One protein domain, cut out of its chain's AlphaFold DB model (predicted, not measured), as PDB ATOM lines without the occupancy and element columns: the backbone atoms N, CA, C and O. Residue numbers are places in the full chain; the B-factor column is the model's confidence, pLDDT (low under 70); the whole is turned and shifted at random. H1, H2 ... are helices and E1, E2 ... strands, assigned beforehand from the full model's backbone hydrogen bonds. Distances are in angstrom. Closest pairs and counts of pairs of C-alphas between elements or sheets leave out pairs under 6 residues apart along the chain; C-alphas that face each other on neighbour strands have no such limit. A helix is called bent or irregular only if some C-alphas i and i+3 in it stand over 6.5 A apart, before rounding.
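Overview. This is residues 41 to 105 of the 122 residues of a protein of Vitis vinifera (UniProt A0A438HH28). A small parallel sheet of three strands stands between two helices, with H1 running along one face over E1 and E2 and the shorter H2 over E2 and E3 on the opposite face. E1 and E2 form a long, regular pair in the middle, while E3 is a short edge strand beside the last residues of E2, and H2 comes near the sheet through its residues 95 to 101. The printed part has 65 residues, with two named helices and three named strands in the order E1, H1, E2, E3, H2; the sheet's order is E1, E2, E3, and the class is mixed, helices and strands. The whole is compact, with a radius of gyration of the C-alphas of 12.0 A, and flat, spanning 33 by 26 by 14 A.

Along the chain. E1, residues 44 to 49, begins at C-alpha 44 (10.950, -16.317, 25.372) and is 16.9 A long. H1, residues 52 to 66, is 22.7 A long and begins at C-alpha 52 (22.418, 1.597, 15.227). It is neither bent nor irregular, but only just: C-alphas 53 and 56 are 6.2 A apart. E2, residues 75 to 81, measures 19.4 A. E3 is residues 90 to 92, 7.1 A long. H2, residues 95 to 105, is 15.4 A long and ends at C-alpha 105 (0.674, -11.205, 21.123).

Arrangement. E2 is the inner strand, and E1 and E3 are edge strands. E1 and E2 are parallel, at 11 degrees, with N 47 and O 77 at 2.8 A and N 79 and O 47 at 2.8 A, within hydrogen-bond range. E2 and E3 are parallel, at 45 degrees, with N 92 and O 80 at 2.9 A, within hydrogen-bond range. E1, H1 and E2 form a strand-helix-strand unit, two parallel neighbour strands with a helix between them in the chain, and its crossover is right-handed. H1 is on the sheet at a height of 9.5 A, along the strands, at 12 degrees to E2 on the local plane; its closest C-alphas to E2 are those of Phe 58 and Ala 78, 6.1 A apart. H2 is on the opposite face at a height of 11.0 A, along the strands, at 4 degrees to E2 on the local plane; the closest C-alphas of H2 and E3 are those of Val 98 and Leu 92, 6.6 A apart. H1 and H2 are apart. In H2 every O i to N i+4 pair is within hydrogen-bond range; in H1, 7 of 11 are.

Size, cuts and confidence. The C-alphas of Gly 68 and Thr 96 are the two farthest apart, at 33.8 A. The printed part has no cut and no long link; the links E1 to H1 and E3 to H2 are tight. The mean pLDDT of the printed part is 93.6, and no printed residue is under 70.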
ATOM      1  N   GLN A  41      15.209 -18.353  34.230       88.44
ATOM      2  CA  GLN A  41      15.679 -18.133  32.862       88.44
ATOM      3  C   GLN A  41      14.497 -17.697  32.005       88.44
ATOM      4  O   GLN A  41      13.367 -18.113  32.262       88.44
ATOM      5  N   ALA A  42      14.750 -16.830  31.028       90.75
ATOM      6  CA  ALA A  42      13.743 -16.482  30.035       90.75
ATOM      7  C   ALA A  42      13.584 -17.656  29.060       90.75
ATOM      8  O   ALA A  42      14.570 -18.142  28.509       90.75
ATOM      9  N   ASP A  43      12.360 -18.113  28.845       92.25
ATOM     10  CA  ASP A  43      11.988 -19.099  27.823       92.25
ATOM     11  C   ASP A  43      11.622 -18.433  26.486       92.25
ATOM     12  O   ASP A  43      11.757 -19.046  25.427       92.25
ATOM     13  N   PHE A  44      11.251 -17.155  26.523       93.56
ATOM     14  CA  PHE A  44      10.950 -16.317  25.372       93.56
ATOM     15  C   PHE A  44      11.635 -14.947  25.490       93.56
ATOM     16  O   PHE A  44      11.603 -14.311  26.546       93.56
ATOM     17  N   VAL A  45      12.244 -14.477  24.398       95.06
ATOM     18  CA  VAL A  45      12.847 -13.141  24.290       95.06
ATOM     19  C   VAL A  45      12.434 -12.509  22.967       95.06
ATOM     20  O   VAL A  45      12.836 -12.973  21.901       95.06
ATOM     21  N   LEU A  46      11.686 -11.412  23.044       95.88
ATOM     22  CA  LEU A  46      11.400 -10.526  21.920       95.88
ATOM     23  C   LEU A  46      12.209  -9.240  22.080       95.88
ATOM     24  O   LEU A  46      12.153  -8.583  23.118       95.88
ATOM     25  N   CYS A  47      12.963  -8.886  21.048       95.94
ATOM     26  CA  CYS A  47      13.801  -7.702  21.009       95.94
ATOM     27  C   CYS A  47      13.533  -6.938  19.713       95.94
ATOM     28  O   CYS A  47      13.674  -7.509  18.635       95.94
ATOM     29  N   VAL A  48      13.151  -5.665  19.814       97.25
ATOM     30  CA  VAL A  48      12.791  -4.819  18.668       97.25
ATOM     31  C   VAL A  48      13.588  -3.517  18.726       97.25
ATOM     32  O   VAL A  48      13.666  -2.906  19.791       97.25
ATOM     33  N   GLY A  49      14.172  -3.089  17.602       96.31
ATOM     34  CA  GLY A  49      14.938  -1.839  17.538       96.31
ATOM     35  C   GLY A  49      15.182  -1.304  16.122       96.31
ATOM     36  O   GLY A  49      15.343  -2.063  15.167       96.31
ATOM     37  N   ASP A  50      15.209   0.016  15.967       95.62
ATOM     38  CA  ASP A  50      15.220   0.730  14.684       95.62
ATOM     39  C   ASP A  50      16.529   1.480  14.405       95.62
ATOM     40  O   ASP A  50      16.752   1.930  13.280       95.62
ATOM     41  N   ASP A  51      17.445   1.562  15.367       93.75
ATOM     42  CA  ASP A  51      18.656   2.375  15.257       93.75
ATOM     43  C   ASP A  51      19.937   1.538  15.419       93.75
ATOM     44  O   ASP A  51      19.945   0.385  15.848       93.75
ATOM     45  N   ARG A  52      21.071   2.133  15.052       89.12
ATOM     46  CA  ARG A  52      22.418   1.597  15.227       89.12
ATOM     47  C   ARG A  52      22.703   1.182  16.670       89.12
ATOM     48  O   ARG A  52      23.451   0.230  16.881       89.12
ATOM     49  N   SER A  53      22.133   1.873  17.659       89.19
ATOM     50  CA  SER A  53      22.288   1.500  19.070       89.19
ATOM     51  C   SER A  53      21.695   0.120  19.406       89.19
ATOM     52  O   SER A  53      22.176  -0.536  20.334       89.19
ATOM     53  N   ASP A  54      20.711  -0.354  18.636       94.12
ATOM     54  CA  ASP A  54      20.065  -1.659  18.825       94.12
ATOM     55  C   ASP A  54      20.873  -2.816  18.221       94.12
ATOM     56  O   ASP A  54      20.775  -3.953  18.677       94.12
ATOM     57  N   GLU A  55      21.775  -2.534  17.280       93.44
ATOM     58  CA  GLU A  55      22.636  -3.550  16.658       93.44
ATOM     59  C   GLU A  55      23.521  -4.268  17.679       93.44
ATOM     60  O   GLU A  55      23.711  -5.483  17.621       93.44
ATOM     61  N   HIS A  56      24.047  -3.523  18.653       90.56
ATOM     62  CA  HIS A  56      24.829  -4.110  19.739       90.56
ATOM     63  C   HIS A  56      23.960  -4.965  20.676       90.56
ATOM     64  O   HIS A  56      24.420  -5.963  21.223       90.56
ATOM     65  N   MET A  57      22.684  -4.607  20.843       93.00
ATOM     66  CA  MET A  57      21.728  -5.392  21.622       93.00
ATOM     67  C   MET A  57      21.394  -6.720  20.932       93.00
ATOM     68  O   MET A  57      21.402  -7.754  21.597       93.00
ATOM     69  N   PHE A  58      21.172  -6.724  19.613       94.88
ATOM     70  CA  PHE A  58      20.916  -7.956  18.856       94.88
ATOM     71  C   PHE A  58      22.090  -8.939  18.937       94.88
ATOM     72  O   PHE A  58      21.885 -10.132  19.164       94.88
ATOM     73  N   GLU A  59      23.320  -8.433  18.823       93.31
ATOM     74  CA  GLU A  59      24.535  -9.240  18.952       93.31
ATOM     75  C   GLU A  59      24.663  -9.880  20.336       93.31
ATOM     76  O   GLU A  59      24.876 -11.087  20.445       93.31
ATOM     77  N   ILE A  60      24.494  -9.086  21.395       91.50
ATOM     78  CA  ILE A  60      24.596  -9.585  22.768       91.50
ATOM     79  C   ILE A  60      23.530 -10.644  23.049       91.50
ATOM     80  O   ILE A  60      23.847 -11.667  23.645       91.50
ATOM     81  N   ILE A  61      22.291 -10.444  22.595       91.81
ATOM     82  CA  ILE A  61      21.218 -11.427  22.790       91.81
ATOM     83  C   ILE A  61      21.540 -12.743  22.065       91.81
ATOM     84  O   ILE A  61      21.360 -13.814  22.643       91.81
ATOM     85  N   GLY A  62      22.061 -12.682  20.835       88.31
ATOM     86  CA  GLY A  62      22.505 -13.878  20.110       88.31
ATOM     87  C   GLY A  62      23.645 -14.611  20.825       88.31
ATOM     88  O   GLY A  62      23.630 -15.839  20.951       88.31
ATOM     89  N   ASN A  63      24.600 -13.857  21.369       88.88
ATOM     90  CA  ASN A  63      25.718 -14.407  22.130       88.88
ATOM     91  C   ASN A  63      25.282 -14.977  23.488       88.88
ATOM     92  O   ASN A  63      25.844 -15.983  23.911       88.88
ATOM     93  N   ALA A  64      24.265 -14.399  24.137       87.00
ATOM     94  CA  ALA A  64      23.757 -14.830  25.441       87.00
ATOM     95  C   ALA A  64      23.214 -16.270  25.433       87.00
ATOM     96  O   ALA A  64      23.313 -16.972  26.439       87.00
ATOM     97  N   VAL A  65      22.678 -16.732  24.297       84.94
ATOM     98  CA  VAL A  65      22.289 -18.143  24.107       84.94
ATOM     99  C   VAL A  65      23.525 -19.041  24.061       84.94
ATOM    100  O   VAL A  65      23.571 -20.084  24.706       84.94
ATOM    101  N   SER A  66      24.561 -18.619  23.332       85.00
ATOM    102  CA  SER A  66      25.797 -19.396  23.162       85.00
ATOM    103  C   SER A  66      26.659 -19.429  24.428       85.00
ATOM    104  O   SER A  66      27.353 -20.412  24.676       85.00
ATOM    105  N   SER A  67      26.613 -18.370  25.241       84.56
ATOM    106  CA  SER A  67      27.327 -18.270  26.518       84.56
ATOM    107  C   SER A  67      26.594 -18.941  27.686       84.56
ATOM    108  O   SER A  67      27.127 -18.972  28.794       84.56
ATOM    109  N   GLY A  68      25.397 -19.497  27.454       82.56
ATOM    110  CA  GLY A  68      24.607 -20.204  28.466       82.56
ATOM    111  C   GLY A  68      23.921 -19.297  29.492       82.56
ATOM    112  O   GLY A  68      23.439 -19.791  30.510       82.56
ATOM    113  N   ILE A  69      23.881 -17.983  29.245       86.75
ATOM    114  CA  ILE A  69      23.127 -17.021  30.065       86.75
ATOM    115  C   ILE A  69      21.622 -17.197  29.811       86.75
ATOM    116  O   ILE A  69      20.816 -17.170  30.742       86.75
ATOM    117  N   LEU A  70      21.250 -17.398  28.546       89.19
ATOM    118  CA  LEU A  70      19.929 -17.872  28.145       89.19
ATOM    119  C   LEU A  70      19.953 -19.394  27.971       89.19
ATOM    120  O   LEU A  70      20.992 -19.984  27.669       89.19
ATOM    121  N   SER A  71      18.796 -20.032  28.140       86.88
ATOM    122  CA  SER A  71      18.659 -21.462  27.879       86.88
ATOM    123  C   SER A  71      18.849 -21.750  26.389       86.88
ATOM    124  O   SER A  71      18.429 -20.968  25.536       86.88
ATOM    125  N   SER A  72      19.373 -22.929  26.047       86.00
ATOM    126  CA  SER A  72      19.381 -23.407  24.655       86.00
ATOM    127  C   SER A  72      17.977 -23.525  24.058       86.00
ATOM    128  O   SER A  72      17.820 -23.521  22.842       86.00
ATOM    129  N   ASN A  73      16.963 -23.645  24.919       88.69
ATOM    130  CA  ASN A  73      15.563 -23.780  24.530       88.69
ATOM    131  C   ASN A  73      14.833 -22.428  24.487       88.69
ATOM    132  O   ASN A  73      13.643 -22.394  24.176       88.69
ATOM    133  N   THR A  74      15.513 -21.323  24.816       93.12
ATOM    134  CA  THR A  74      14.926 -19.985  24.766       93.12
ATOM    135  C   THR A  74      14.590 -19.624  23.321       93.12
ATOM    136  O   THR A  74      15.453 -19.624  22.442       93.12
ATOM    137  N   SER A  75      13.332 -19.271  23.072       93.75
ATOM    138  CA  SER A  75      12.892 -18.773  21.771       93.75
ATOM    139  C   SER A  75      13.236 -17.291  21.646       93.75
ATOM    140  O   SER A  75      12.651 -16.452  22.331       93.75
ATOM    141  N   VAL A  76      14.207 -16.974  20.787       94.31
ATOM    142  CA  VAL A  76      14.727 -15.612  20.601       94.31
ATOM    143  C   VAL A  76      14.263 -15.025  19.270       94.31
ATOM    144  O   VAL A  76      14.551 -15.559  18.194       94.31
ATOM    145  N   PHE A  77      13.610 -13.871  19.352       95.81
ATOM    146  CA  PHE A  77      13.116 -13.090  18.225       95.81
ATOM    147  C   PHE A  77      13.716 -11.687  18.287       95.81
ATOM    148  O   PHE A  77      13.227 -10.817  19.000       95.81
ATOM    149  N   ALA A  78      14.814 -11.482  17.559       96.56
ATOM    150  CA  ALA A  78      15.408 -10.164  17.361       96.56
ATOM    151  C   ALA A  78      14.928  -9.589  16.025       96.56
ATOM    152  O   ALA A  78      15.166 -10.197  14.975       96.56
ATOM    153  N   CYS A  79      14.276  -8.432  16.086       97.88
ATOM    154  CA  CYS A  79      13.643  -7.752  14.969       97.88
ATOM    155  C   CYS A  79      14.220  -6.346  14.821       97.88
ATOM    156  O   CYS A  79      14.209  -5.561  15.773       97.88
ATOM    157  N   THR A  80      14.670  -5.998  13.620       98.00
ATOM    158  CA  THR A  80      14.938  -4.598  13.302       98.00
ATOM    159  C   THR A  80      13.715  -3.924  12.684       98.00
ATOM    160  O   THR A  80      12.952  -4.580  11.983       98.00
ATOM    161  N   VAL A  81      13.495  -2.636  12.942       98.19
ATOM    162  CA  VAL A  81      12.416  -1.881  12.283       98.19
ATOM    163  C   VAL A  81      12.967  -1.191  11.036       98.19
ATOM    164  O   VAL A  81      14.010  -0.531  11.084       98.19
ATOM    165  N   GLY A  82      12.256  -1.359   9.926       96.94
ATOM    166  CA  GLY A  82      12.674  -0.981   8.585       96.94
ATOM    167  C   GLY A  82      13.552  -2.038   7.912       96.94
ATOM    168  O   GLY A  82      14.324  -2.761   8.543       96.94
ATOM    169  N   GLN A  83      13.480  -2.095   6.582       94.50
ATOM    170  CA  GLN A  83      14.342  -2.961   5.778       94.50
ATOM    171  C   GLN A  83      15.733  -2.342   5.624       94.50
ATOM    172  O   GLN A  83      15.979  -1.498   4.759       94.50
ATOM    173  N   LYS A  84      16.663  -2.770   6.478       92.12
ATOM    174  CA  LYS A  84      18.050  -2.293   6.499       92.12
ATOM    175  C   LYS A  84      19.018  -3.418   6.881       92.12
ATOM    176  O   LYS A  84      18.603  -4.397   7.498       92.12
ATOM    177  N   PRO A  85      20.317  -3.294   6.549       95.12
ATOM    178  CA  PRO A  85      21.328  -4.203   7.073       95.12
ATOM    179  C   PRO A  85      21.312  -4.190   8.607       95.12
ATOM    180  O   PRO A  85      21.437  -3.125   9.210       95.12
ATOM    181  N   SER A  86      21.162  -5.363   9.221       96.69
ATOM    182  CA  SER A  86      21.087  -5.521  10.674       96.69
ATOM    183  C   SER A  86      21.638  -6.877  11.118       96.69
ATOM    184  O   SER A  86      21.680  -7.832  10.340       96.69
ATOM    185  N   LYS A  87      22.062  -6.957  12.383       95.38
ATOM    186  CA  LYS A  87      22.386  -8.191  13.110       95.38
ATOM    187  C   LYS A  87      21.134  -8.912  13.627       95.38
ATOM    188  O   LYS A  87      21.242 -10.055  14.069       95.38
ATOM    189  N   ALA A  88      19.966  -8.267  13.595       96.25
ATOM    190  CA  ALA A  88      18.691  -8.915  13.874       96.25
ATOM    191  C   ALA A  88      18.388 -10.010  12.838       96.25
ATOM    192  O   ALA A  88      18.747  -9.904  11.667       96.25
ATOM    193  N   LYS A  89      17.698 -11.071  13.272       95.25
ATOM    194  CA  LYS A  89      17.308 -12.182  12.388       95.25
ATOM    195  C   LYS A  89      16.069 -11.850  11.554       95.25
ATOM    196  O   LYS A  89      15.917 -12.369  10.451       95.25
ATOM    197  N   TYR A  90      15.180 -11.031  12.103       97.12
ATOM    198  CA  TYR A  90      13.912 -10.656  11.492       97.12
ATOM    199  C   TYR A  90      13.843  -9.137  11.314       97.12
ATOM    200  O   TYR A  90      14.645  -8.394  11.888       97.12
ATOM    201  N   TYR A  91      12.868  -8.674  10.539       97.44
ATOM    202  CA  TYR A  91      12.538  -7.259  10.436       97.44
ATOM    203  C   TYR A  91      11.022  -7.055  10.508       97.44
ATOM    204  O   TYR A  91      10.258  -7.991  10.274       97.44
ATOM    205  N   LEU A  92      10.626  -5.838  10.858       98.31
ATOM    206  CA  LEU A  92       9.270  -5.301  10.755       98.31
ATOM    207  C   LEU A  92       9.355  -4.077   9.840       98.31
ATOM    208  O   LEU A  92      10.319  -3.318   9.954       98.31
ATOM    209  N   ASP A  93       8.412  -3.893   8.920       97.50
ATOM    210  CA  ASP A  93       8.497  -2.853   7.888       97.50
ATOM    211  C   ASP A  93       8.493  -1.445   8.487       97.50
ATOM    212  O   ASP A  93       9.301  -0.595   8.102       97.50
ATOM    213  N   ASP A  94       7.627  -1.210   9.470       97.69
ATOM    214  CA  ASP A  94       7.526   0.060  10.175       97.69
ATOM    215  C   ASP A  94       6.960  -0.112  11.595       97.69
ATOM    216  O   ASP A  94       6.725  -1.219  12.088       97.69
ATOM    217  N   THR A  95       6.772   1.004  12.297       97.38
ATOM    218  CA  THR A  95       6.257   1.014  13.669       97.38
ATOM    219  C   THR A  95       4.806   0.546  13.779       97.38
ATOM    220  O   THR A  95       4.411   0.078  14.844       97.38
ATOM    221  N   THR A  96       4.015   0.620  12.707       98.19
ATOM    222  CA  THR A  96       2.651   0.076  12.665       98.19
ATOM    223  C   THR A  96       2.687  -1.438  12.800       98.19
ATOM    224  O   THR A  96       1.915  -2.005  13.567       98.19
ATOM    225  N   GLU A  97       3.619  -2.105  12.116       98.00
ATOM    226  CA  GLU A  97       3.784  -3.554  12.255       98.00
ATOM    227  C   GLU A  97       4.257  -3.960  13.653       98.00
ATOM    228  O   GLU A  97       3.832  -4.999  14.159       98.00
ATOM    229  N   VAL A  98       5.082  -3.134  14.310       98.12
ATOM    230  CA  VAL A  98       5.454  -3.350  15.718       98.12
ATOM    231  C   VAL A  98       4.210  -3.366  16.601       98.12
ATOM    232  O   VAL A  98       4.054  -4.278  17.408       98.12
ATOM    233  N   ILE A  99       3.318  -2.387  16.429       98.12
ATOM    234  CA  ILE A  99       2.073  -2.292  17.202       98.12
ATOM    235  C   ILE A  99       1.182  -3.504  16.918       98.12
ATOM    236  O   ILE A  99       0.811  -4.203  17.852       98.12
ATOM    237  N   ASN A 100       0.929  -3.821  15.646       98.00
ATOM    238  CA  ASN A 100       0.081  -4.954  15.259       98.00
ATOM    239  C   ASN A 100       0.599  -6.295  15.804       98.00
ATOM    240  O   ASN A 100      -0.183  -7.153  16.207       98.00
ATOM    241  N   MET A 101       1.920  -6.493  15.806       97.69
ATOM    242  CA  MET A 101       2.540  -7.698  16.353       97.69
ATOM    243  C   MET A 101       2.376  -7.777  17.876       97.69
ATOM    244  O   MET A 101       2.067  -8.850  18.393       97.69
ATOM    245  N   LEU A 102       2.537  -6.658  18.588       97.44
ATOM    246  CA  LEU A 102       2.320  -6.605  20.035       97.44
ATOM    247  C   LEU A 102       0.844  -6.804  20.404       97.44
ATOM    248  O   LEU A 102       0.569  -7.530  21.357       97.44
ATOM    249  N   ASP A 103      -0.086  -6.236  19.634       97.12
ATOM    250  CA  ASP A 103      -1.528  -6.445  19.812       97.12
ATOM    251  C   ASP A 103      -1.892  -7.921  19.600       97.12
ATOM    252  O   ASP A 103      -2.531  -8.533  20.451       97.12
ATOM    253  N   ALA A 104      -1.389  -8.545  18.532       96.25
ATOM    254  CA  ALA A 104      -1.617  -9.967  18.281       96.25
ATOM    255  C   ALA A 104      -1.036 -10.870  19.385       96.25
ATOM    256  O   ALA A 104      -1.621 -11.904  19.712       96.25
ATOM    257  N   LEU A 105       0.111 -10.499  19.969       94.69
ATOM    258  CA  LEU A 105       0.674 -11.205  21.123       94.69
ATOM    259  C   LEU A 105      -0.196 -11.047  22.370       94.69
ATOM    260  O   LEU A 105      -0.357 -12.018  23.108       94.69
TER     261      LEU A 105